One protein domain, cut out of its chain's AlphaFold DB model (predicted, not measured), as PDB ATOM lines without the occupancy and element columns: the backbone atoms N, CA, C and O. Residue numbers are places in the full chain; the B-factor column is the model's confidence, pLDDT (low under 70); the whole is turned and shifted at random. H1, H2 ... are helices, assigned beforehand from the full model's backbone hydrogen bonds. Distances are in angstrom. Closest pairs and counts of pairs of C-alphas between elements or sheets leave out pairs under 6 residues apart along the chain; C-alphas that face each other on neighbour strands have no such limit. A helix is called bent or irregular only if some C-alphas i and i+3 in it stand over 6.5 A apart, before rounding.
ATOM      1  N   ILE A 119      24.767  28.221  -4.725       85.06
ATOM      2  CA  ILE A 119      24.285  27.823  -3.386       85.06
ATOM      3  C   ILE A 119      22.815  27.372  -3.398       85.06
ATOM      4  O   ILE A 119      22.448  26.498  -2.610       85.06
ATOM      5  N   GLN A 120      21.985  27.890  -4.308       81.88
ATOM      6  CA  GLN A 120      20.594  27.459  -4.467       81.88
ATOM      7  C   GLN A 120      20.466  26.231  -5.384       81.88
ATOM      8  O   GLN A 120      20.037  25.172  -4.930       81.88
ATOM      9  N   THR A 121      20.851  26.352  -6.654       86.31
ATOM     10  CA  THR A 121      20.589  25.373  -7.720       86.31
ATOM     11  C   THR A 121      21.450  24.118  -7.596       86.31
ATOM     12  O   THR A 121      20.907  23.015  -7.554       86.31
ATOM     13  N   ASP A 122      22.774  24.250  -7.468       86.88
ATOM     14  CA  ASP A 122      23.674  23.084  -7.435       86.88
ATOM     15  C   ASP A 122      23.468  22.258  -6.147       86.88
ATOM     16  O   ASP A 122      23.475  21.025  -6.178       86.88
ATOM     17  N   THR A 123      23.174  22.910  -5.013       86.00
ATOM     18  CA  THR A 123      22.842  22.196  -3.762       86.00
ATOM     19  C   THR A 123      21.449  21.557  -3.781       86.00
ATOM     20  O   THR A 123      21.203  20.612  -3.028       86.00
ATOM     21  N   HIS A 124      20.539  22.050  -4.627       85.19
ATOM     22  CA  HIS A 124      19.221  21.457  -4.856       85.19
ATOM     23  C   HIS A 124      19.306  20.251  -5.803       85.19
ATOM     24  O   HIS A 124      18.695  19.228  -5.518       85.19
ATOM     25  N   LEU A 125      20.149  20.301  -6.843       85.31
ATOM     26  CA  LEU A 125      20.485  19.133  -7.671       85.31
ATOM     27  C   LEU A 125      21.131  18.012  -6.840       85.31
ATOM     28  O   LEU A 125      20.763  16.847  -6.979       85.31
ATOM     29  N   MET A 126      22.034  18.362  -5.917       85.19
ATOM     30  CA  MET A 126      22.563  17.412  -4.928       85.19
ATOM     31  C   MET A 126      21.466  16.834  -4.025       85.19
ATOM     32  O   MET A 126      21.472  15.641  -3.732       85.19
ATOM     33  N   GLN A 127      20.522  17.667  -3.579       83.50
ATOM     34  CA  GLN A 127      19.421  17.247  -2.711       83.50
ATOM     35  C   GLN A 127      18.444  16.301  -3.426       83.50
ATOM     36  O   GLN A 127      18.032  15.319  -2.815       83.50
ATOM     37  N   PHE A 128      18.118  16.558  -4.699       79.31
ATOM     38  CA  PHE A 128      17.323  15.652  -5.533       79.31
ATOM     39  C   PHE A 128      17.997  14.291  -5.688       79.31
ATOM     40  O   PHE A 128      17.368  13.267  -5.442       79.31
ATOM     41  N   TRP A 129      19.299  14.269  -5.985       76.62
ATOM     42  CA  TRP A 129      20.041  13.016  -6.095       76.62
ATOM     43  C   TRP A 129      20.001  12.168  -4.812       76.62
ATOM     44  O   TRP A 129      19.793  10.961  -4.892       76.62
ATOM     45  N   PHE A 130      20.113  12.784  -3.630       73.88
ATOM     46  CA  PHE A 130      19.963  12.067  -2.354       73.88
ATOM     47  C   PHE A 130      18.539  11.532  -2.091       73.88
ATOM     48  O   PHE A 130      18.376  10.691  -1.209       73.88
ATOM     49  N   PHE A 131      17.505  12.006  -2.798       67.31
ATOM     50  CA  PHE A 131      16.178  11.379  -2.762       67.31
ATOM     51  C   PHE A 131      16.099  10.153  -3.696       67.31
ATOM     52  O   PHE A 131      15.416   9.189  -3.365       67.31
ATOM     53  N   GLU A 132      16.796  10.186  -4.836       60.66
ATOM     54  CA  GLU A 132      16.700   9.186  -5.915       60.66
ATOM     55  C   GLU A 132      17.719   8.028  -5.812       60.66
ATOM     56  O   GLU A 132      17.457   6.937  -6.321       60.66
ATOM     57  N   GLU A 133      18.846   8.194  -5.097       58.53
ATOM     58  CA  GLU A 133      19.964   7.219  -4.997       58.53
ATOM     59  C   GLU A 133      19.539   5.763  -4.690       58.53
ATOM     60  O   GLU A 133      20.189   4.802  -5.110       58.53
ATOM     61  N   SER A 134      18.391   5.602  -4.037       51.03
ATOM     62  CA  SER A 134      17.650   4.353  -3.847       51.03
ATOM     63  C   SER A 134      17.519   3.402  -5.056       51.03
ATOM     64  O   SER A 134      17.317   2.203  -4.857       51.03
ATOM     65  N   ALA A 135      17.646   3.891  -6.293       50.12
ATOM     66  CA  ALA A 135      17.474   3.100  -7.511       50.12
ATOM     67  C   ALA A 135      18.708   2.262  -7.930       50.12
ATOM     68  O   ALA A 135      18.685   1.653  -9.002       50.12
ATOM     69  N   PHE A 136      19.796   2.208  -7.139       45.28
ATOM     70  CA  PHE A 136      21.050   1.565  -7.573       45.28
ATOM     71  C   PHE A 136      21.419   0.214  -6.931       45.28
ATOM     72  O   PHE A 136      22.419   0.070  -6.229       45.28
ATOM     73  N   GLY A 137      20.673  -0.826  -7.319       37.97
ATOM     74  CA  GLY A 137      21.049  -2.235  -7.156       37.97
ATOM     75  C   GLY A 137      21.307  -2.947  -8.492       37.97
ATOM     76  O   GLY A 137      20.504  -3.783  -8.892       37.97
ATOM     77  N   GLY A 138      22.416  -2.651  -9.189       41.78
ATOM     78  CA  GLY A 138      22.859  -3.459 -10.344       41.78
ATOM     79  C   GLY A 138      23.588  -2.704 -11.463       41.78
ATOM     80  O   GLY A 138      22.972  -2.071 -12.317       41.78
ATOM     81  N   GLN A 139      24.916  -2.842 -11.548       44.56
ATOM     82  CA  GLN A 139      25.702  -2.256 -12.652       44.56
ATOM     83  C   GLN A 139      25.566  -3.007 -13.995       44.56
ATOM     84  O   GLN A 139      25.946  -2.460 -15.029       44.56
ATOM     85  N   LEU A 140      24.986  -4.214 -14.012       40.12
ATOM     86  CA  LEU A 140      24.939  -5.089 -15.195       40.12
ATOM     87  C   LEU A 140      23.875  -4.691 -16.241       40.12
ATOM     88  O   LEU A 140      23.973  -5.071 -17.403       40.12
ATOM     89  N   HIS A 141      22.878  -3.884 -15.866       42.16
ATOM     90  CA  HIS A 141      21.788  -3.488 -16.771       42.16
ATOM     91  C   HIS A 141      22.179  -2.392 -17.789       42.16
ATOM     92  O   HIS A 141      21.496  -2.176 -18.791       42.16
ATOM     93  N   ARG A 142      23.312  -1.708 -17.571       46.59
ATOM     94  CA  ARG A 142      23.716  -0.501 -18.318       46.59
ATOM     95  C   ARG A 142      24.007  -0.717 -19.809       46.59
ATOM     96  O   ARG A 142      24.226   0.268 -20.500       46.59
ATOM     97  N   CYS A 143      24.004  -1.949 -20.315       48.31
ATOM     98  CA  CYS A 143      24.282  -2.233 -21.725       48.31
ATOM     99  C   CYS A 143      23.017  -2.209 -22.601       48.31
ATOM    100  O   CYS A 143      23.017  -1.573 -23.651       48.31
ATOM    101  N   CYS A 144      21.923  -2.856 -22.189       42.88
ATOM    102  CA  CYS A 144      20.793  -3.108 -23.092       42.88
ATOM    103  C   CYS A 144      19.933  -1.860 -23.358       42.88
ATOM    104  O   CYS A 144      19.623  -1.569 -24.510       42.88
ATOM    105  N   ILE A 145      19.591  -1.083 -22.322       50.03
ATOM    106  CA  ILE A 145      18.769   0.132 -22.494       50.03
ATOM    107  C   ILE A 145      19.618   1.342 -22.914       50.03
ATOM    108  O   ILE A 145      19.130   2.201 -23.646       50.03
ATOM    109  N   ALA A 146      20.907   1.395 -22.561       50.47
ATOM    110  CA  ALA A 146      21.783   2.481 -23.011       50.47
ATOM    111  C   ALA A 146      22.129   2.407 -24.506       50.47
ATOM    112  O   ALA A 146      22.403   3.448 -25.096       50.47
ATOM    113  N   ILE A 147      22.097   1.226 -25.136       53.81
ATOM    114  CA  ILE A 147      22.278   1.112 -26.589       53.81
ATOM    115  C   ILE A 147      21.044   1.668 -27.312       53.81
ATOM    116  O   ILE A 147      21.187   2.580 -28.122       53.81
ATOM    117  N   THR A 148      19.832   1.218 -26.969       50.06
ATOM    118  CA  THR A 148      18.596   1.671 -27.637       50.06
ATOM    119  C   THR A 148      18.232   3.117 -27.273       50.06
ATOM    120  O   THR A 148      18.098   3.966 -28.152       50.06
ATOM    121  N   GLY A 149      18.149   3.445 -25.980       50.97
ATOM    122  CA  GLY A 149      17.837   4.800 -25.512       50.97
ATOM    123  C   GLY A 149      18.961   5.808 -25.774       50.97
ATOM    124  O   GLY A 149      18.696   6.983 -26.032       50.97
ATOM    125  N   GLY A 150      20.222   5.362 -25.775       55.75
ATOM    126  CA  GLY A 150      21.369   6.207 -26.112       55.75
ATOM    127  C   GLY A 150      21.447   6.554 -27.597       55.75
ATOM    128  O   GLY A 150      21.800   7.690 -27.913       55.75
ATOM    129  N   LEU A 151      21.054   5.651 -28.507       55.09
ATOM    130  CA  LEU A 151      20.882   6.000 -29.924       55.09
ATOM    131  C   LEU A 151      19.743   7.010 -30.136       55.09
ATOM    132  O   LEU A 151      19.805   7.817 -31.060       55.09
ATOM    133  N   MET A 152      18.707   6.975 -29.293       56.28
ATOM    134  CA  MET A 152      17.533   7.842 -29.434       56.28
ATOM    135  C   MET A 152      17.729   9.252 -28.862       56.28
ATOM    136  O   MET A 152      17.363  10.218 -29.525       56.28
ATOM    137  N   ASN A 153      18.354   9.403 -27.688       54.31
ATOM    138  CA  ASN A 153      18.473  10.711 -27.021       54.31
ATOM    139  C   ASN A 153      19.776  11.484 -27.302       54.31
ATOM    140  O   ASN A 153      19.796  12.712 -27.214       54.31
ATOM    141  N   LYS A 154      20.894  10.808 -27.598       54.34
ATOM    142  CA  LYS A 154      22.231  11.405 -27.387       54.34
ATOM    143  C   LYS A 154      22.689  12.407 -28.458       54.34
ATOM    144  O   LYS A 154      23.572  13.213 -28.170       54.34
ATOM    145  N   ALA A 155      22.123  12.364 -29.666       56.28
ATOM    146  CA  ALA A 155      22.558  13.198 -30.793       56.28
ATOM    147  C   ALA A 155      21.693  14.453 -31.023       56.28
ATOM    148  O   ALA A 155      22.236  15.519 -31.301       56.28
ATOM    149  N   LEU A 156      20.366  14.340 -30.902       57.88
ATOM    150  CA  LEU A 156      19.429  15.380 -31.354       57.88
ATOM    151  C   LEU A 156      19.069  16.390 -30.250       57.88
ATOM    152  O   LEU A 156      19.196  17.593 -30.462       57.88
ATOM    153  N   SER A 157      18.734  15.923 -29.040       62.34
ATOM    154  CA  SER A 157      18.330  16.803 -27.924       62.34
ATOM    155  C   SER A 157      19.414  17.825 -27.545       62.34
ATOM    156  O   SER A 157      19.119  18.997 -27.322       62.34
ATOM    157  N   LYS A 158      20.695  17.423 -27.556       67.31
ATOM    158  CA  LYS A 158      21.820  18.323 -27.244       67.31
ATOM    159  C   LYS A 158      21.992  19.451 -28.273       67.31
ATOM    160  O   LYS A 158      22.494  20.515 -27.916       67.31
ATOM    161  N   LEU A 159      21.601  19.227 -29.530       76.62
ATOM    162  CA  LEU A 159      21.691  20.234 -30.587       76.62
ATOM    163  C   LEU A 159      20.526  21.234 -30.504       76.62
ATOM    164  O   LEU A 159      20.775  22.434 -30.582       76.62
ATOM    165  N   SER A 160      19.298  20.765 -30.246       77.81
ATOM    166  CA  SER A 160      18.149  21.652 -29.982       77.81
ATOM    167  C   SER A 160      18.391  22.539 -28.754       77.81
ATOM    168  O   SER A 160      18.342  23.764 -28.860       77.81
ATOM    169  N   LEU A 161      18.797  21.946 -27.621       76.06
ATOM    170  CA  LEU A 161      19.137  22.689 -26.400       76.06
ATOM    171  C   LEU A 161      20.202  23.768 -26.636       76.06
ATOM    172  O   LEU A 161      20.145  24.824 -26.011       76.06
ATOM    173  N   LYS A 162      21.153  23.531 -27.552       80.56
ATOM    174  CA  LYS A 162      22.128  24.549 -27.946       80.56
ATOM    175  C   LYS A 162      21.461  25.701 -28.702       80.56
ATOM    176  O   LYS A 162      21.683  26.846 -28.339       80.56
ATOM    177  N   HIS A 163      20.628  25.423 -29.703       87.00
ATOM    178  CA  HIS A 163      19.926  26.474 -30.448       87.00
ATOM    179  C   HIS A 163      18.980  27.300 -29.562       87.00
ATOM    180  O   HIS A 163      18.925  28.519 -29.719       87.00
ATOM    181  N   ILE A 164      18.318  26.667 -28.588       82.62
ATOM    182  CA  ILE A 164      17.507  27.350 -27.567       82.62
ATOM    183  C   ILE A 164      18.386  28.239 -26.672       82.62
ATOM    184  O   ILE A 164      18.018  29.381 -26.414       82.62
ATOM    185  N   ALA A 165      19.549  27.755 -26.222       80.00
ATOM    186  CA  ALA A 165      20.472  28.542 -25.401       80.00
ATOM    187  C   ALA A 165      21.085  29.728 -26.171       80.00
ATOM    188  O   ALA A 165      21.113  30.840 -25.648       80.00
ATOM    189  N   ASP A 166      21.515  29.510 -27.418       84.62
ATOM    190  CA  ASP A 166      22.055  30.555 -28.294       84.62
ATOM    191  C   ASP A 166      20.988  31.653 -28.535       84.62
ATOM    192  O   ASP A 166      21.261  32.840 -28.354       84.62
ATOM    193  N   GLY A 167      19.741  31.269 -28.851       88.94
ATOM    194  CA  GLY A 167      18.621  32.209 -29.011       88.94
ATOM    195  C   GLY A 167      18.213  32.910 -27.709       88.94
ATOM    196  O   GLY A 167      17.924  34.105 -27.715       88.94
ATOM    197  N   GLY A 168      18.247  32.198 -26.580       85.81
ATOM    198  CA  GLY A 168      18.008  32.760 -25.249       85.81
ATOM    199  C   GLY A 168      19.037  33.825 -24.867       85.81
ATOM    200  O   GLY A 168      18.654  34.884 -24.383       85.81
ATOM    201  N   SER A 169      20.319  33.596 -25.175       85.12
ATOM    202  CA  SER A 169      21.390  34.581 -24.970       85.12
ATOM    203  C   SER A 169      21.172  35.846 -25.804       85.12
ATOM    204  O   SER A 169      21.352  36.948 -25.291       85.12
ATOM    205  N   VAL A 170      20.749  35.708 -27.069       86.88
ATOM    206  CA  VAL A 170      20.396  36.858 -27.921       86.88
ATOM    207  C   VAL A 170      19.206  37.620 -27.332       86.88
ATOM    208  O   VAL A 170      19.238  38.846 -27.258       86.88
ATOM    209  N   ALA A 171      18.167  36.922 -26.868       88.31
ATOM    210  CA  ALA A 171      17.018  37.563 -26.233       88.31
ATOM    211  C   ALA A 171      17.403  38.300 -24.937       88.31
ATOM    212  O   ALA A 171      16.962  39.428 -24.728       88.31
ATOM    213  N   GLU A 172      18.250  37.711 -24.090       84.69
ATOM    214  CA  GLU A 172      18.729  38.328 -22.846       84.69
ATOM    215  C   GLU A 172      19.567  39.590 -23.111       84.69
ATOM    216  O   GLU A 172      19.325  40.634 -22.497       84.69
ATOM    217  N   GLU A 173      20.490  39.549 -24.077       83.38
ATOM    218  CA  GLU A 173      21.285  40.712 -24.495       83.38
ATOM    219  C   GLU A 173      20.392  41.833 -25.058       83.38
ATOM    220  O   GLU A 173      20.523  43.000 -24.678       83.38
ATOM    221  N   VAL A 174      19.420  41.492 -25.909       87.56
ATOM    222  CA  VAL A 174      18.509  42.467 -26.531       87.56
ATOM    223  C   VAL A 174      17.507  43.050 -25.531       87.56
ATOM    224  O   VAL A 174      17.191  44.234 -25.620       87.56
ATOM    225  N   ILE A 175      17.021  42.273 -24.559       86.88
ATOM    226  CA  ILE A 175      16.095  42.757 -23.522       86.88
ATOM    227  C   ILE A 175      16.838  43.621 -22.494       86.88
ATOM    228  O   ILE A 175      16.370  44.710 -22.157       86.88
ATOM    229  N   SER A 176      18.019  43.195 -22.035       80.38
ATOM    230  CA  SER A 176      18.842  43.989 -21.108       80.38
ATOM    231  C   SER A 176      19.323  45.304 -21.736       80.38
ATOM    232  O   SER A 176      19.394  46.327 -21.051       80.38
ATOM    233  N   THR A 177      19.560  45.323 -23.053       86.25
ATOM    234  CA  THR A 177      19.947  46.521 -23.818       86.25
ATOM    235  C   THR A 177      18.819  47.098 -24.683       86.25
ATOM    236  O   THR A 177      19.082  47.835 -25.635       86.25
ATOM    237  N   ILE A 178      17.545  46.858 -24.339       88.50
ATOM    238  CA  ILE A 178      16.384  47.192 -25.194       88.50
ATOM    239  C   ILE A 178      16.326  48.661 -25.637       88.50
ATOM    240  O   ILE A 178      15.888  48.972 -26.744       88.50
ATOM    241  N   ARG A 179      16.835  49.580 -24.806       79.88
ATOM    242  CA  ARG A 179      16.952  51.012 -25.132       79.88
ATOM    243  C   ARG A 179      17.910  51.266 -26.303       79.88
ATOM    244  O   ARG A 179      17.630  52.130 -27.125       79.88
ATOM    245  N   THR A 180      18.996  50.502 -26.402       86.50
ATOM    246  CA  THR A 180      19.962  50.538 -27.510       86.50
ATOM    247  C   THR A 180      19.339  49.965 -28.780       86.50
ATOM    248  O   THR A 180      19.376  50.614 -29.823       86.50
ATOM    249  N   ALA A 181      18.686  48.801 -28.688       82.62
ATOM    250  CA  ALA A 181      17.976  48.186 -29.813       82.62
ATOM    251  C   ALA A 181      16.884  49.107 -30.396       82.62
ATOM    252  O   ALA A 181      16.739  49.213 -31.614       82.62
ATOM    253  N   GLN A 182      16.148  49.827 -29.539       86.00
ATOM    254  CA  GLN A 182      15.193  50.841 -29.990       86.00
ATOM    255  C   GLN A 182      15.863  52.098 -30.559       86.00
ATOM    256  O   GLN A 182      15.413  52.591 -31.590       86.00
ATOM    257  N   ALA A 183      16.933  52.607 -29.938       86.75
ATOM    258  CA  ALA A 183      17.620  53.821 -30.392       86.75
ATOM    259  C   ALA A 183      18.220  53.688 -31.803       86.75
ATOM    260  O   ALA A 183      18.259  54.672 -32.537       86.75
ATOM    261  N   PHE A 184      18.650  52.483 -32.193       88.19
ATOM    262  CA  PHE A 184      19.173  52.195 -33.533       88.19
ATOM    263  C   PHE A 184      18.135  51.600 -34.504       88.19
ATOM    264  O   PHE A 184      18.484  51.293 -35.641       88.19
ATOM    265  N   GLY A 185      16.872  51.424 -34.092       91.00
ATOM    266  CA  GLY A 185      15.821  50.863 -34.955       91.00
ATOM    267  C   GLY A 185      16.057  49.403 -35.378       91.00
ATOM    268  O   GLY A 185      15.558  48.966 -36.414       91.00
ATOM    269  N   THR A 186      16.844  48.640 -34.613       91.06
ATOM    270  CA  THR A 186      17.308  47.295 -34.995       91.06
ATOM    271  C   THR A 186      16.371  46.167 -34.563       91.06
ATOM    272  O   THR A 186      16.693  45.000 -34.783       91.06
ATOM    273  N   GLN A 187      15.192  46.473 -34.001       90.50
ATOM    274  CA  GLN A 187      14.272  45.478 -33.427       90.50
ATOM    275  C   GLN A 187      13.920  44.358 -34.418       90.50
ATOM    276  O   GLN A 187      13.866  43.195 -34.031       90.50
ATOM    277  N   LYS A 188      13.728  44.695 -35.702       92.94
ATOM    278  CA  LYS A 188      13.427  43.709 -36.750       92.94
ATOM    279  C   LYS A 188      14.611  42.773 -37.030       92.94
ATOM    280  O   LYS A 188      14.419  41.567 -37.079       92.94
ATOM    281  N   ILE A 189      15.823  43.317 -37.154       92.00
ATOM    282  CA  ILE A 189      17.049  42.538 -37.409       92.00
ATOM    283  C   ILE A 189      17.325  41.588 -36.235       92.00
ATOM    284  O   ILE A 189      17.647  40.421 -36.430       92.00
ATOM    285  N   LEU A 190      17.161  42.080 -35.005       91.75
ATOM    286  CA  LEU A 190      17.358  41.296 -33.785       91.75
ATOM    287  C   LEU A 190      16.279  40.211 -33.618       91.75
ATOM    288  O   LEU A 190      16.602  39.091 -33.224       91.75
ATOM    289  N   GLY A 191      15.029  40.508 -33.992       93.62
ATOM    290  CA  GLY A 191      13.950  39.522 -34.082       93.62
ATOM    291  C   GLY A 191      14.242  38.420 -35.103       93.62
ATOM    292  O   GLY A 191      14.160  37.246 -34.765       93.62
ATOM    293  N   GLU A 192      14.690  38.774 -36.312       96.12
ATOM    294  CA  GLU A 192      15.065  37.804 -37.356       96.12
ATOM    295  C   GLU A 192      16.235  36.892 -36.931       96.12
ATOM    296  O   GLU A 192      16.264  35.712 -37.288       96.12
ATOM    297  N   ILE A 193      17.187  37.401 -36.137       93.69
ATOM    298  CA  ILE A 193      18.259  36.584 -35.545       93.69
ATOM    299  C   ILE A 193      17.675  35.591 -34.528       93.69
ATOM    300  O   ILE A 193      17.992  34.402 -34.595       93.69
ATOM    301  N   TYR A 194      16.797  36.041 -33.629       94.75
ATOM    302  CA  TYR A 194      16.132  35.171 -32.653       94.75
ATOM    303  C   TYR A 194      15.274  34.086 -33.329       94.75
ATOM    304  O   TYR A 194      15.435  32.897 -33.038       94.75
ATOM    305  N   ASP A 195      14.438  34.468 -34.298       95.94
ATOM    306  CA  ASP A 195      13.580  33.555 -35.063       95.94
ATOM    307  C   ASP A 195      14.395  32.483 -35.797       95.94
ATOM    308  O   ASP A 195      13.967  31.332 -35.897       95.94
ATOM    309  N   ARG A 196      15.612  32.812 -36.254       95.94
ATOM    310  CA  ARG A 196      16.534  31.837 -36.851       95.94
ATOM    311  C   ARG A 196      16.965  30.764 -35.851       95.94
ATOM    312  O   ARG A 196      16.968  29.585 -36.203       95.94
ATOM    313  N   HIS A 197      17.303  31.143 -34.618       91.75
ATOM    314  CA  HIS A 197      17.662  30.188 -33.565       91.75
ATOM    315  C   HIS A 197      16.471  29.296 -33.179       91.75
ATOM    316  O   HIS A 197      16.625  28.075 -33.095       91.75
ATOM    317  N   VAL A 198      15.273  29.874 -33.037       93.50
ATOM    318  CA  VAL A 198      14.036  29.122 -32.757       93.50
ATOM    319  C   VAL A 198      13.675  28.177 -33.910       93.50
ATOM    320  O   VAL A 198      13.335  27.019 -33.674       93.50
ATOM    321  N   GLY A 199      13.799  28.625 -35.162       94.88
ATOM    322  CA  GLY A 199      13.556  27.804 -36.350       94.88
ATOM    323  C   GLY A 199      14.497  26.600 -36.444       94.88
ATOM    324  O   GLY A 199      14.046  25.488 -36.712       94.88
ATOM    325  N   MET A 200      15.788  26.793 -36.144       91.56
ATOM    326  CA  MET A 200      16.768  25.700 -36.100       91.56
ATOM    327  C   MET A 200      16.487  24.707 -34.962       91.56
ATOM    328  O   MET A 200      16.588  23.501 -35.181       91.56
ATOM    329  N   ALA A 201      16.091  25.180 -33.774       89.19
ATOM    330  CA  ALA A 201      15.659  24.304 -32.682       89.19
ATOM    331  C   ALA A 201      14.442  23.456 -33.096       89.19
ATOM    332  O   ALA A 201      14.479  22.232 -32.999       89.19
ATOM    333  N   ASN A 202      13.416  24.093 -33.670       90.56
ATOM    334  CA  ASN A 202      12.190  23.449 -34.148       90.56
ATOM    335  C   ASN A 202      12.464  22.393 -35.242       90.56
ATOM    336  O   ASN A 202      11.906  21.297 -35.210       90.56
ATOM    337  N   GLU A 203      13.359  22.659 -36.200       89.75
ATOM    338  CA  GLU A 203      13.724  21.667 -37.224       89.75
ATOM    339  C   GLU A 203      14.425  20.433 -36.620       89.75
ATOM    340  O   GLU A 203      14.148  19.296 -37.020       89.75
ATOM    341  N   VAL A 204      15.311  20.640 -35.638       87.19
ATOM    342  CA  VAL A 204      15.984  19.552 -34.912       87.19
ATOM    343  C   VAL A 204      14.986  18.762 -34.061       87.19
ATOM    344  O   VAL A 204      15.002  17.531 -34.109       87.19
ATOM    345  N   ASP A 205      14.086  19.440 -33.348       83.69
ATOM    346  CA  ASP A 205      13.084  18.807 -32.488       83.69
ATOM    347  C   ASP A 205      12.028  18.034 -33.279       83.69
ATOM    348  O   ASP A 205      11.668  16.932 -32.876       83.69
ATOM    349  N   ASN A 206      11.593  18.514 -34.448       86.75
ATOM    350  CA  ASN A 206      10.687  17.745 -35.310       86.75
ATOM    351  C   ASN A 206      11.341  16.447 -35.810       86.75
ATOM    352  O   ASN A 206      10.719  15.382 -35.783       86.75
ATOM    353  N   LYS A 207      12.619  16.498 -36.212       84.50
ATOM    354  CA  LYS A 207      13.383  15.294 -36.589       84.50
ATOM    355  C   LYS A 207      13.569  14.353 -35.393       84.50
ATOM    356  O   LYS A 207      13.441  13.138 -35.546       84.50
ATOM    357  N   ALA A 208      13.811  14.903 -34.201       79.31
ATOM    358  CA  ALA A 208      13.891  14.146 -32.955       79.31
ATOM    359  C   ALA A 208      12.558  13.483 -32.586       79.31
ATOM    360  O   ALA A 208      12.551  12.311 -32.222       79.31
ATOM    361  N   ALA A 209      11.434  14.185 -32.732       81.12
ATOM    362  CA  ALA A 209      10.099  13.680 -32.437       81.12
ATOM    363  C   ALA A 209       9.727  12.502 -33.347       81.12
ATOM    364  O   ALA A 209       9.270  11.475 -32.850       81.12
ATOM    365  N   VAL A 210       9.999  12.595 -34.656       84.81
ATOM    366  CA  VAL A 210       9.783  11.480 -35.598       84.81
ATOM    367  C   VAL A 210      10.624  10.258 -35.212       84.81
ATOM    368  O   VAL A 210      10.094   9.146 -35.153       84.81
ATOM    369  N   TRP A 211      11.906  10.447 -34.881       77.50
ATOM    370  CA  TRP A 211      12.773   9.358 -34.414       77.50
ATOM    371  C   TRP A 211      12.292   8.757 -33.086       77.50
ATOM    372  O   TRP A 211      12.264   7.536 -32.922       77.50
ATOM    373  N   HIS A 212      11.855   9.601 -32.148       72.50
ATOM    374  CA  HIS A 212      11.410   9.174 -30.827       72.50
ATOM    375  C   HIS A 212      10.094   8.390 -30.885       72.50
ATOM    376  O   HIS A 212      10.015   7.309 -30.298       72.50
ATOM    377  N   VAL A 213       9.094   8.891 -31.617       79.50
ATOM    378  CA  VAL A 213       7.794   8.228 -31.812       79.50
ATOM    379  C   VAL A 213       7.953   6.954 -32.642       79.50
ATOM    380  O   VAL A 213       7.381   5.925 -32.286       79.50
ATOM    381  N   GLY A 214       8.783   6.975 -33.692       82.62
ATOM    382  CA  GLY A 214       9.091   5.789 -34.495       82.62
ATOM    383  C   GLY A 214       9.750   4.680 -33.670       82.62
ATOM    384  O   GLY A 214       9.278   3.542 -33.671       82.62
ATOM    385  N   GLY A 215      10.790   5.010 -32.898       77.06
ATOM    386  CA  GLY A 215      11.453   4.051 -32.011       77.06
ATOM    387  C   GLY A 215      10.547   3.538 -30.886       77.06
ATOM    388  O   GLY A 215      10.589   2.352 -30.569       77.06
ATOM    389  N   LEU A 216       9.669   4.387 -30.336       74.25
ATOM    390  CA  LEU A 216       8.662   3.978 -29.351       74.25
ATOM    391  C   LEU A 216       7.625   3.014 -29.958       74.25
ATOM    392  O   LEU A 216       7.256   2.027 -29.322       74.25
ATOM    393  N   GLY A 217       7.201   3.255 -31.202       80.88
ATOM    394  CA  GLY A 217       6.316   2.362 -31.952       80.88
ATOM    395  C   GLY A 217       6.942   0.987 -32.198       80.88
ATOM    396  O   GLY A 217       6.311  -0.030 -31.916       80.88
ATOM    397  N   VAL A 218       8.205   0.940 -32.640       82.00
ATOM    398  CA  VAL A 218       8.960  -0.317 -32.810       82.00
ATOM    399  C   VAL A 218       9.134  -1.048 -31.473       82.00
ATOM    400  O   VAL A 218       8.941  -2.261 -31.408       82.00
ATOM    401  N   PHE A 219       9.436  -0.323 -30.393       71.94
ATOM    402  CA  PHE A 219       9.568  -0.883 -29.046       71.94
ATOM    403  C   PHE A 219       8.271  -1.562 -28.573       71.94
ATOM    404  O   PHE A 219       8.295  -2.734 -28.195       71.94
ATOM    405  N   PHE A 220       7.125  -0.878 -28.667       77.56
ATOM    406  CA  PHE A 220       5.832  -1.478 -28.323       77.56
ATOM    407  C   PHE A 220       5.428  -2.617 -29.269       77.56
ATOM    408  O   PHE A 220       4.874  -3.612 -28.805       77.56
ATOM    409  N   PHE A 221       5.735  -2.526 -30.566       84.50
ATOM    410  CA  PHE A 221       5.465  -3.603 -31.521       84.50
ATOM    411  C   PHE A 221       6.206  -4.898 -31.158       84.50
ATOM    412  O   PHE A 221       5.599  -5.969 -31.173       84.50
ATOM    413  N   ILE A 222       7.489  -4.806 -30.784       78.44
ATOM    414  CA  ILE A 222       8.288  -5.952 -30.320       78.44
ATOM    415  C   ILE A 222       7.679  -6.546 -29.044       78.44
ATOM    416  O   ILE A 222       7.505  -7.762 -28.966       78.44
ATOM    417  N   ILE A 223       7.304  -5.704 -28.075       74.12
ATOM    418  CA  ILE A 223       6.672  -6.137 -26.819       74.12
ATOM    419  C   ILE A 223       5.365  -6.896 -27.090       74.12
ATOM    420  O   ILE A 223       5.225  -8.045 -26.670       74.12
ATOM    421  N   TYR A 224       4.427  -6.312 -27.838       81.81
ATOM    422  CA  TYR A 224       3.133  -6.950 -28.100       81.81
ATOM    423  C   TYR A 224       3.244  -8.184 -29.007       81.81
ATOM    424  O   TYR A 224       2.489  -9.139 -28.833       81.81
ATOM    425  N   SER A 225       4.219  -8.221 -29.916       83.31
ATOM    426  CA  SER A 225       4.508  -9.402 -30.735       83.31
ATOM    427  C   SER A 225       5.104 -10.542 -29.900       83.31
ATOM    428  O   SER A 225       4.709 -11.696 -30.065       83.31
ATOM    429  N   ALA A 226       5.989 -10.236 -28.943       76.38
ATOM    430  CA  ALA A 226       6.481 -11.213 -27.973       76.38
ATOM    431  C   ALA A 226       5.348 -11.747 -27.076       76.38
ATOM    432  O   ALA A 226       5.326 -12.938 -26.774       76.38
ATOM    433  N   TYR A 227       4.373 -10.909 -26.703       76.06
ATOM    434  CA  TYR A 227       3.187 -11.353 -25.961       76.06
ATOM    435  C   TYR A 227       2.319 -12.297 -26.790       76.06
ATOM    436  O   TYR A 227       1.958 -13.368 -26.308       76.06
ATOM    437  N   ALA A 228       2.011 -11.927 -28.036       83.62
ATOM    438  CA  ALA A 228       1.232 -12.765 -28.942       83.62
ATOM    439  C   ALA A 228       1.903 -14.133 -29.153       83.62
ATOM    440  O   ALA A 228       1.234 -15.161 -29.071       83.62
ATOM    441  N   LEU A 229       3.229 -14.155 -29.333       83.31
ATOM    442  CA  LEU A 229       4.007 -15.387 -29.460       83.31
ATOM    443  C   LEU A 229       4.003 -16.224 -28.170       83.31
ATOM    444  O   LEU A 229       3.831 -17.440 -28.240       83.31
ATOM    445  N   ALA A 230       4.154 -15.593 -27.002       75.31
ATOM    446  CA  ALA A 230       4.124 -16.277 -25.710       75.31
ATOM    447  C   ALA A 230       2.752 -16.910 -25.429       75.31
ATOM    448  O   ALA A 230       2.686 -18.087 -25.080       75.31
ATOM    449  N   PHE A 231       1.655 -16.173 -25.643       77.00
ATOM    450  CA  PHE A 231       0.304 -16.721 -25.498       77.00
ATOM    451  C   PHE A 231       0.030 -17.832 -26.515       77.00
ATOM    452  O   PHE A 231      -0.451 -18.891 -26.120       77.00
ATOM    453  N   HIS A 232       0.412 -17.647 -27.784       82.44
ATOM    454  CA  HIS A 232       0.284 -18.681 -28.814       82.44
ATOM    455  C   HIS A 232       1.018 -19.972 -28.415       82.44
ATOM    456  O   HIS A 232       0.434 -21.054 -28.470       82.44
ATOM    457  N   PHE A 233       2.268 -19.869 -27.946       78.44
ATOM    458  CA  PHE A 233       3.054 -21.012 -27.472       78.44
ATOM    459  C   PHE A 233       2.387 -21.725 -26.285       78.44
ATOM    460  O   PHE A 233       2.226 -22.943 -26.314       78.44
ATOM    461  N   VAL A 234       1.919 -20.972 -25.284       73.25
ATOM    462  CA  VAL A 234       1.198 -21.518 -24.119       73.25
ATOM    463  C   VAL A 234      -0.081 -22.247 -24.539       73.25
ATOM    464  O   VAL A 234      -0.355 -23.326 -24.022       73.25
ATOM    465  N   THR A 235      -0.842 -21.713 -25.502       73.19
ATOM    466  CA  THR A 235      -2.053 -22.381 -26.016       73.19
ATOM    467  C   THR A 235      -1.761 -23.590 -26.906       73.19
ATOM    468  O   THR A 235      -2.545 -24.536 -26.918       73.19
ATOM    469  N   ALA A 236      -0.643 -23.589 -27.639       75.81
ATOM    470  CA  ALA A 236      -0.257 -24.685 -28.529       75.81
ATOM    471  C   ALA A 236       0.324 -25.888 -27.764       75.81
ATOM    472  O   ALA A 236       0.139 -27.036 -28.170       75.81
ATOM    473  N   CYS A 237       1.007 -25.652 -26.642       69.50
ATOM    474  CA  CYS A 237       1.584 -26.705 -25.813       69.50
ATOM    475  C   CYS A 237       0.554 -27.308 -24.842       69.50
ATOM    476  O   CYS A 237       0.646 -27.136 -23.627       69.50
ATOM    477  N   THR A 238      -0.390 -28.095 -25.365       59.31
ATOM    478  CA  THR A 238      -1.460 -28.758 -24.590       59.31
ATOM    479  C   THR A 238      -0.973 -29.634 -23.427       59.31
ATOM    480  O   THR A 238      -1.692 -29.779 -22.441       59.31
ATOM    481  N   HIS A 239       0.261 -30.147 -23.451       58.91
ATOM    482  CA  HIS A 239       0.857 -30.852 -22.303       58.91
ATOM    483  C   HIS A 239       1.102 -29.961 -21.067       58.91
ATOM    484  O   HIS A 239       1.196 -30.481 -19.957       58.91
ATOM    485  N   PHE A 240       1.161 -28.633 -21.223       54.56
ATOM    486  CA  PHE A 240       1.227 -27.685 -20.105       54.56
ATOM    487  C   PHE A 240      -0.152 -27.270 -19.568       54.56
ATOM    488  O   PHE A 240      -0.200 -26.570 -18.565       54.56
ATOM    489  N   VAL A 241      -1.270 -27.739 -20.141       54.69
ATOM    490  CA  VAL A 241      -2.631 -27.430 -19.637       54.69
ATOM    491  C   VAL A 241      -2.885 -28.022 -18.240       54.69
ATOM    492  O   VAL A 241      -3.719 -27.512 -17.498       54.69
ATOM    493  N   SER A 242      -2.109 -29.029 -17.824       55.31
ATOM    494  CA  SER A 242      -2.083 -29.529 -16.439       55.31
ATOM    495  C   SER A 242      -1.323 -28.618 -15.458       55.31
ATOM    496  O   SER A 242      -1.333 -28.868 -14.255       55.31
ATOM    497  N   SER A 243      -0.621 -27.591 -15.949       60.44
ATOM    498  CA  SER A 243       0.045 -26.583 -15.119       60.44
ATOM    499  C   SER A 243      -0.892 -25.404 -14.891       60.44
ATOM    500  O   SER A 243      -1.401 -24.821 -15.843       60.44
ATOM    501  N   ASP A 244      -1.078 -25.032 -13.625       69.62
ATOM    502  CA  ASP A 244      -1.902 -23.898 -13.203       69.62
ATOM    503  C   ASP A 244      -1.618 -22.631 -14.038       69.62
ATOM    504  O   ASP A 244      -0.524 -22.053 -13.984       69.62
ATOM    505  N   ILE A 245      -2.630 -22.199 -14.798       71.75
ATOM    506  CA  ILE A 245      -2.572 -21.053 -15.714       71.75
ATOM    507  C   ILE A 245      -2.194 -19.750 -14.987       71.75
ATOM    508  O   ILE A 245      -1.541 -18.880 -15.571       71.75
ATOM    509  N   GLY A 246      -2.500 -19.650 -13.687       73.06
ATOM    510  CA  GLY A 246      -2.085 -18.541 -12.835       73.06
ATOM    511  C   GLY A 246      -0.565 -18.418 -12.709       73.06
ATOM    512  O   GLY A 246      -0.044 -17.304 -12.656       73.06
ATOM    513  N   ARG A 247       0.190 -19.527 -12.748       76.00
ATOM    514  CA  ARG A 247       1.666 -19.491 -12.703       76.00
ATOM    515  C   ARG A 247       2.263 -18.884 -13.965       76.00
ATOM    516  O   ARG A 247       3.195 -18.090 -13.866       76.00
ATOM    517  N   VAL A 248       1.714 -19.218 -15.132       74.06
ATOM    518  CA  VAL A 248       2.163 -18.673 -16.423       74.06
ATOM    519  C   VAL A 248       1.911 -17.165 -16.475       74.06
ATOM    520  O   VAL A 248       2.819 -16.399 -16.800       74.06
ATOM    521  N   ILE A 249       0.716 -16.729 -16.061       75.19
ATOM    522  CA  ILE A 249       0.353 -15.308 -15.972       75.19
ATOM    523  C   ILE A 249       1.243 -14.572 -14.954       75.19
ATOM    524  O   ILE A 249       1.723 -13.479 -15.248       75.19
ATOM    525  N   ASN A 250       1.539 -15.172 -13.796       79.25
ATOM    526  CA  ASN A 250       2.415 -14.570 -12.785       79.25
ATOM    527  C   ASN A 250       3.859 -14.387 -13.278       79.25
ATOM    528  O   ASN A 250       4.431 -13.316 -13.080       79.25
ATOM    529  N   VAL A 251       4.448 -15.390 -13.942       80.38
ATOM    530  CA  VAL A 251       5.800 -15.274 -14.528       80.38
ATOM    531  C   VAL A 251       5.827 -14.191 -15.609       80.38
ATOM    532  O   VAL A 251       6.733 -13.359 -15.629       80.38
ATOM    533  N   PHE A 252       4.803 -14.149 -16.463       74.25
ATOM    534  CA  PHE A 252       4.657 -13.134 -17.503       74.25
ATOM    535  C   PHE A 252       4.550 -11.709 -16.925       74.25
ATOM    536  O   PHE A 252       5.309 -10.824 -17.322       74.25
ATOM    537  N   LEU A 253       3.668 -11.490 -15.941       77.00
ATOM    538  CA  LEU A 253       3.509 -10.190 -15.281       77.00
ATOM    539  C   LEU A 253       4.771  -9.766 -14.517       77.00
ATOM    540  O   LEU A 253       5.119  -8.587 -14.537       77.00
ATOM    541  N   ALA A 254       5.492 -10.703 -13.893       81.06
ATOM    542  CA  ALA A 254       6.754 -10.414 -13.215       81.06
ATOM    543  C   ALA A 254       7.845  -9.935 -14.191       81.06
ATOM    544  O   ALA A 254       8.520  -8.941 -13.913       81.06
ATOM    545  N   ILE A 255       7.986 -10.589 -15.352       79.62
ATOM    546  CA  ILE A 255       8.920 -10.167 -16.410       79.62
ATOM    547  C   ILE A 255       8.519  -8.795 -16.966       79.62
ATOM    548  O   ILE A 255       9.378  -7.928 -17.128       79.62
ATOM    549  N   LEU A 256       7.222  -8.565 -17.200       74.19
ATOM    550  CA  LEU A 256       6.706  -7.286 -17.686       74.19
ATOM    551  C   LEU A 256       7.014  -6.143 -16.710       74.19
ATOM    552  O   LEU A 256       7.687  -5.182 -17.089       74.19
ATOM    553  N   ILE A 257       6.577  -6.259 -15.454       77.69
ATOM    554  CA  ILE A 257       6.795  -5.233 -14.425       77.69
ATOM    555  C   ILE A 257       8.297  -4.969 -14.254       77.69
ATOM    556  O   ILE A 257       8.713  -3.814 -14.291       77.69
ATOM    557  N   GLY A 258       9.121  -6.023 -14.193       76.38
ATOM    558  CA  GLY A 258      10.579  -5.894 -14.159       76.38
ATOM    559  C   GLY A 258      11.140  -5.111 -15.352       76.38
ATOM    560  O   GLY A 258      11.940  -4.199 -15.166       76.38
ATOM    561  N   SER A 259      10.690  -5.403 -16.576       73.06
ATOM    562  CA  SER A 259      11.164  -4.720 -17.790       73.06
ATOM    563  C   SER A 259      10.770  -3.236 -17.856       73.06
ATOM    564  O   SER A 259      11.571  -2.409 -18.293       73.06
ATOM    565  N   LEU A 260       9.581  -2.875 -17.359       69.75
ATOM    566  CA  LEU A 260       9.124  -1.486 -17.273       69.75
ATOM    567  C   LEU A 260       9.866  -0.703 -16.187       69.75
ATOM    568  O   LEU A 260      10.312   0.413 -16.454       69.75
ATOM    569  N   SER A 261      10.077  -1.291 -15.005       70.38
ATOM    570  CA  SER A 261      10.903  -0.673 -13.959       70.38
ATOM    571  C   SER A 261      12.337  -0.430 -14.434       70.38
ATOM    572  O   SER A 261      12.913   0.610 -14.131       70.38
ATOM    573  N   LEU A 262      12.902  -1.338 -15.238       66.81
ATOM    574  CA  LEU A 262      14.220  -1.153 -15.847       66.81
ATOM    575  C   LEU A 262      14.247   0.010 -16.856       66.81
ATOM    576  O   LEU A 262      15.185   0.805 -16.842       66.81
ATOM    577  N   ALA A 263      13.210   0.166 -17.688       63.62
ATOM    578  CA  ALA A 263      13.098   1.302 -18.610       63.62
ATOM    579  C   ALA A 263      13.001   2.659 -17.883       63.62
ATOM    580  O   ALA A 263      13.517   3.665 -18.376       63.62
ATOM    581  N   GLN A 264      12.404   2.681 -16.689       64.31
ATOM    582  CA  GLN A 264      12.279   3.877 -15.849       64.31
ATOM    583  C   GLN A 264      13.585   4.298 -15.145       64.31
ATOM    584  O   GLN A 264      13.652   5.414 -14.647       64.31
ATOM    585  N   LEU A 265      14.658   3.493 -15.172       67.06
ATOM    586  CA  LEU A 265      15.966   3.874 -14.600       67.06
ATOM    587  C   LEU A 265      16.719   4.953 -15.406       67.06
ATOM    588  O   LEU A 265      17.703   5.519 -14.925       67.06
ATOM    589  N   ALA A 266      16.315   5.217 -16.652       66.12
ATOM    590  CA  ALA A 266      16.991   6.174 -17.528       66.12
ATOM    591  C   ALA A 266      16.981   7.639 -17.014       66.12
ATOM    592  O   ALA A 266      18.061   8.236 -16.990       66.12
ATOM    593  N   PRO A 267      15.842   8.237 -16.593       63.78
ATOM    594  CA  PRO A 267      15.822   9.580 -15.996       63.78
ATOM    595  C   PRO A 267      16.630   9.687 -14.693       63.78
ATOM    596  O   PRO A 267      17.413  10.626 -14.558       63.78
ATOM    597  N   GLU A 268      16.542   8.701 -13.796       67.38
ATOM    598  CA  GLU A 268      17.298   8.661 -12.526       67.38
ATOM    599  C   GLU A 268      18.819   8.807 -12.774       67.38
ATOM    600  O   GLU A 268      19.534   9.576 -12.126       67.38
ATOM    601  N   MET A 269      19.337   8.130 -13.808       64.94
ATOM    602  CA  MET A 269      20.746   8.231 -14.218       64.94
ATOM    603  C   MET A 269      21.154   9.637 -14.701       64.94
ATOM    604  O   MET A 269      22.329  10.013 -14.578       64.94
ATOM    605  N   GLN A 270      20.219  10.431 -15.233       67.62
ATOM    606  CA  GLN A 270      20.482  11.817 -15.625       67.62
ATOM    607  C   GLN A 270      20.638  12.716 -14.396       67.62
ATOM    608  O   GLN A 270      21.548  13.550 -14.370       67.62
ATOM    609  N   VAL A 271      19.827  12.515 -13.354       73.50
ATOM    610  CA  VAL A 271      19.944  13.267 -12.096       73.50
ATOM    611  C   VAL A 271      21.272  12.965 -11.409       73.50
ATOM    612  O   VAL A 271      21.973  13.908 -11.051       73.50
ATOM    613  N   ILE A 272      21.717  11.699 -11.357       75.12
ATOM    614  CA  ILE A 272      23.073  11.340 -10.882       75.12
ATOM    615  C   ILE A 272      24.159  12.111 -11.654       75.12
ATOM    616  O   ILE A 272      25.132  12.592 -11.069       75.12
ATOM    617  N   THR A 273      24.017  12.234 -12.976       75.06
ATOM    618  CA  THR A 273      25.008  12.907 -13.832       75.06
ATOM    619  C   THR A 273      25.045  14.416 -13.574       75.06
ATOM    620  O   THR A 273      26.123  14.980 -13.373       75.06
ATOM    621  N   ASN A 274      23.876  15.057 -13.496       78.56
ATOM    622  CA  ASN A 274      23.738  16.479 -13.176       78.56
ATOM    623  C   ASN A 274      24.255  16.782 -11.759       78.56
ATOM    624  O   ASN A 274      25.010  17.731 -11.557       78.56
ATOM    625  N   ALA A 275      23.910  15.932 -10.793       84.25
ATOM    626  CA  ALA A 275      24.340  16.040  -9.407       84.25
ATOM    627  C   ALA A 275      25.860  15.889  -9.261       84.25
ATOM    628  O   ALA A 275      26.473  16.666  -8.540       84.25
ATOM    629  N   ARG A 276      26.509  14.974  -9.995       84.75
ATOM    630  CA  ARG A 276      27.983  14.872 -10.029       84.75
ATOM    631  C   ARG A 276      28.651  16.122 -10.606       84.75
ATOM    632  O   ARG A 276      29.684  16.547 -10.091       84.75
ATOM    633  N   ALA A 277      28.070  16.726 -11.643       82.88
ATOM    634  CA  ALA A 277      28.577  17.975 -12.212       82.88
ATOM    635  C   ALA A 277      28.437  19.156 -11.229       82.88
ATOM    636  O   ALA A 277      29.383  19.924 -11.057       82.88
ATOM    637  N   ALA A 278      27.297  19.255 -10.536       87.00
ATOM    638  CA  ALA A 278      27.060  20.217  -9.459       87.00
ATOM    639  C   ALA A 278      28.017  20.002  -8.268       87.00
ATOM    640  O   ALA A 278      28.671  20.940  -7.814       87.00
ATOM    641  N   ALA A 279      28.176  18.752  -7.816       90.31
ATOM    642  CA  ALA A 279      29.100  18.366  -6.751       90.31
ATOM    643  C   ALA A 279      30.527  18.835  -7.049       90.31
ATOM    644  O   ALA A 279      31.143  19.477  -6.206       90.31
ATOM    645  N   SER A 280      31.022  18.574  -8.265       91.44
ATOM    646  CA  SER A 280      32.363  18.982  -8.698       91.44
ATOM    647  C   SER A 280      32.601  20.487  -8.504       91.44
ATOM    648  O   SER A 280      33.604  20.878  -7.913       91.44
ATOM    649  N   LYS A 281      31.643  21.342  -8.894       88.31
ATOM    650  CA  LYS A 281      31.735  22.803  -8.709       88.31
ATOM    651  C   LYS A 281      31.703  23.231  -7.239       88.31
ATOM    652  O   LYS A 281      32.440  24.139  -6.846       88.31
ATOM    653  N   LEU A 282      30.834  22.607  -6.438       91.38
ATOM    654  CA  LEU A 282      30.693  22.907  -5.011       91.38
ATOM    655  C   LEU A 282      31.958  22.504  -4.244       91.38
ATOM    656  O   LEU A 282      32.529  23.335  -3.540       91.38
ATOM    657  N   PHE A 283      32.440  21.272  -4.432       94.00
ATOM    658  CA  PHE A 283      33.657  20.771  -3.787       94.00
ATOM    659  C   PHE A 283      34.916  21.495  -4.275       94.00
ATOM    660  O   PHE A 283      35.725  21.887  -3.444       94.00
ATOM    661  N   ALA A 284      35.025  21.845  -5.562       91.56
ATOM    662  CA  ALA A 284      36.127  22.681  -6.053       91.56
ATOM    663  C   ALA A 284      36.214  24.059  -5.363       91.56
ATOM    664  O   ALA A 284      37.296  24.631  -5.296       91.56
ATOM    665  N   THR A 285      35.103  24.594  -4.839       91.62
ATOM    666  CA  THR A 285      35.117  25.824  -4.022       91.62
ATOM    667  C   THR A 285      35.390  25.527  -2.544       91.62
ATOM    668  O   THR A 285      36.107  26.282  -1.898       91.62
ATOM    669  N   ILE A 286      34.834  24.435  -2.002       93.62
ATOM    670  CA  ILE A 286      35.007  24.032  -0.592       93.62
ATOM    671  C   ILE A 286      36.460  23.648  -0.286       93.62
ATOM    672  O   ILE A 286      36.986  24.037   0.755       93.62
ATOM    673  N   ASP A 287      37.101  22.929  -1.204       94.88
ATOM    674  CA  ASP A 287      38.451  22.394  -1.041       94.88
ATOM    675  C   ASP A 287      39.536  23.381  -1.537       94.88
ATOM    676  O   ASP A 287      40.729  23.152  -1.320       94.88
ATOM    677  N   ARG A 288      39.154  24.511  -2.166       92.88
ATOM    678  CA  ARG A 288      40.088  25.589  -2.549       92.88
ATOM    679  C   ARG A 288      40.573  26.331  -1.307       92.88
ATOM    680  O   ARG A 288      39.836  27.113  -0.704       92.88
TER     681      ARG A 288
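This is residues 119 to 288 of the 651 residues of the protein "ABC transporter type 1, transmembrane domain-containing protein" of Pterula gracilis (UniProt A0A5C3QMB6). One very long helix, H5, makes the long axis of a flat, stretched-out model; at one end the short H4 makes the turn to H3, which lies beside H5, and at the other end a loop leads to H6, which folds back toward the same side. H7 follows H6 and slants away from H5 to cross H1, and the low-confidence H2 joins H1 to H3; residues 283 to 288 stick out. The printed part has 170 residues with seven named helices, H1 to H7 in chain order, and no named strand; the class is all helix. The whole is extended, with a radius of gyration of the C-alphas of 24.7 A and spans of 86 by 44 by 22 A.

H5, residues 187 to 236, is 71.8 A long from C-alpha 187 at (14.272, 45.478, -33.427) to C-alpha 236 at (-0.257, -24.685, -28.529). Before it come H3, residues 157 to 176, 28.0 A, and H4, residues 178 to 183, 8.5 A. After it come H6, residues 245 to 263, 27.5 A, and H7, residues 265 to 286, 31.1 A, ending at C-alpha 286 at (35.007, 24.032, -0.592). H1, residues 119 to 135, 26.0 A, and H2, residues 139 to 153, 20.7 A, are irregular: C-alphas 131 and 134 are 7.3 A apart, and C-alphas 140 and 143 are 7.2 A apart.

Residues 190 to 208 of H5 touch H3 at a shallow tilt of 27 degrees, opposite ways; their closest C-alphas, of Ser 160 and Ala 201, are 4.5 A apart. H2 and H5 only just touch, with 3 pairs of C-alphas within 8 A, the closest those of Met 152 and His 212 at 6.4 A. H4 is close to but not clearly touching H5, with the C-alphas of Ala 181 and Gln 187 5.8 A apart. H5 and H6 are near each other, with 10 pairs of C-alphas within 10 A. H6 and H7 meet only through their link. H7 touches H1 at a steep tilt of 42 degrees, opposite ways; their closest C-alphas, of Asp 122 and Ala 278, are 4.9 A apart. H5 and H7 are apart. The helix packing is mostly crossed, but only just. Every O i to N i+4 pair is within hydrogen-bond range in H3, H4, H5 and H6; the counts are 10 of 13 in H1, 6 of 11 in H2 and 17 of 18 in H7.

The two C-alphas farthest apart, those of Ala 183 and Ser 242, are 86.8 A apart. The printed part has no cut. No link is long, and the link from H5 to H6, 8 residues, is short. The mean pLDDT of the printed part is 76.1; 46 residues are under 70, namely residues 131 to 158, 237 to 244, 260 and 262 to 270.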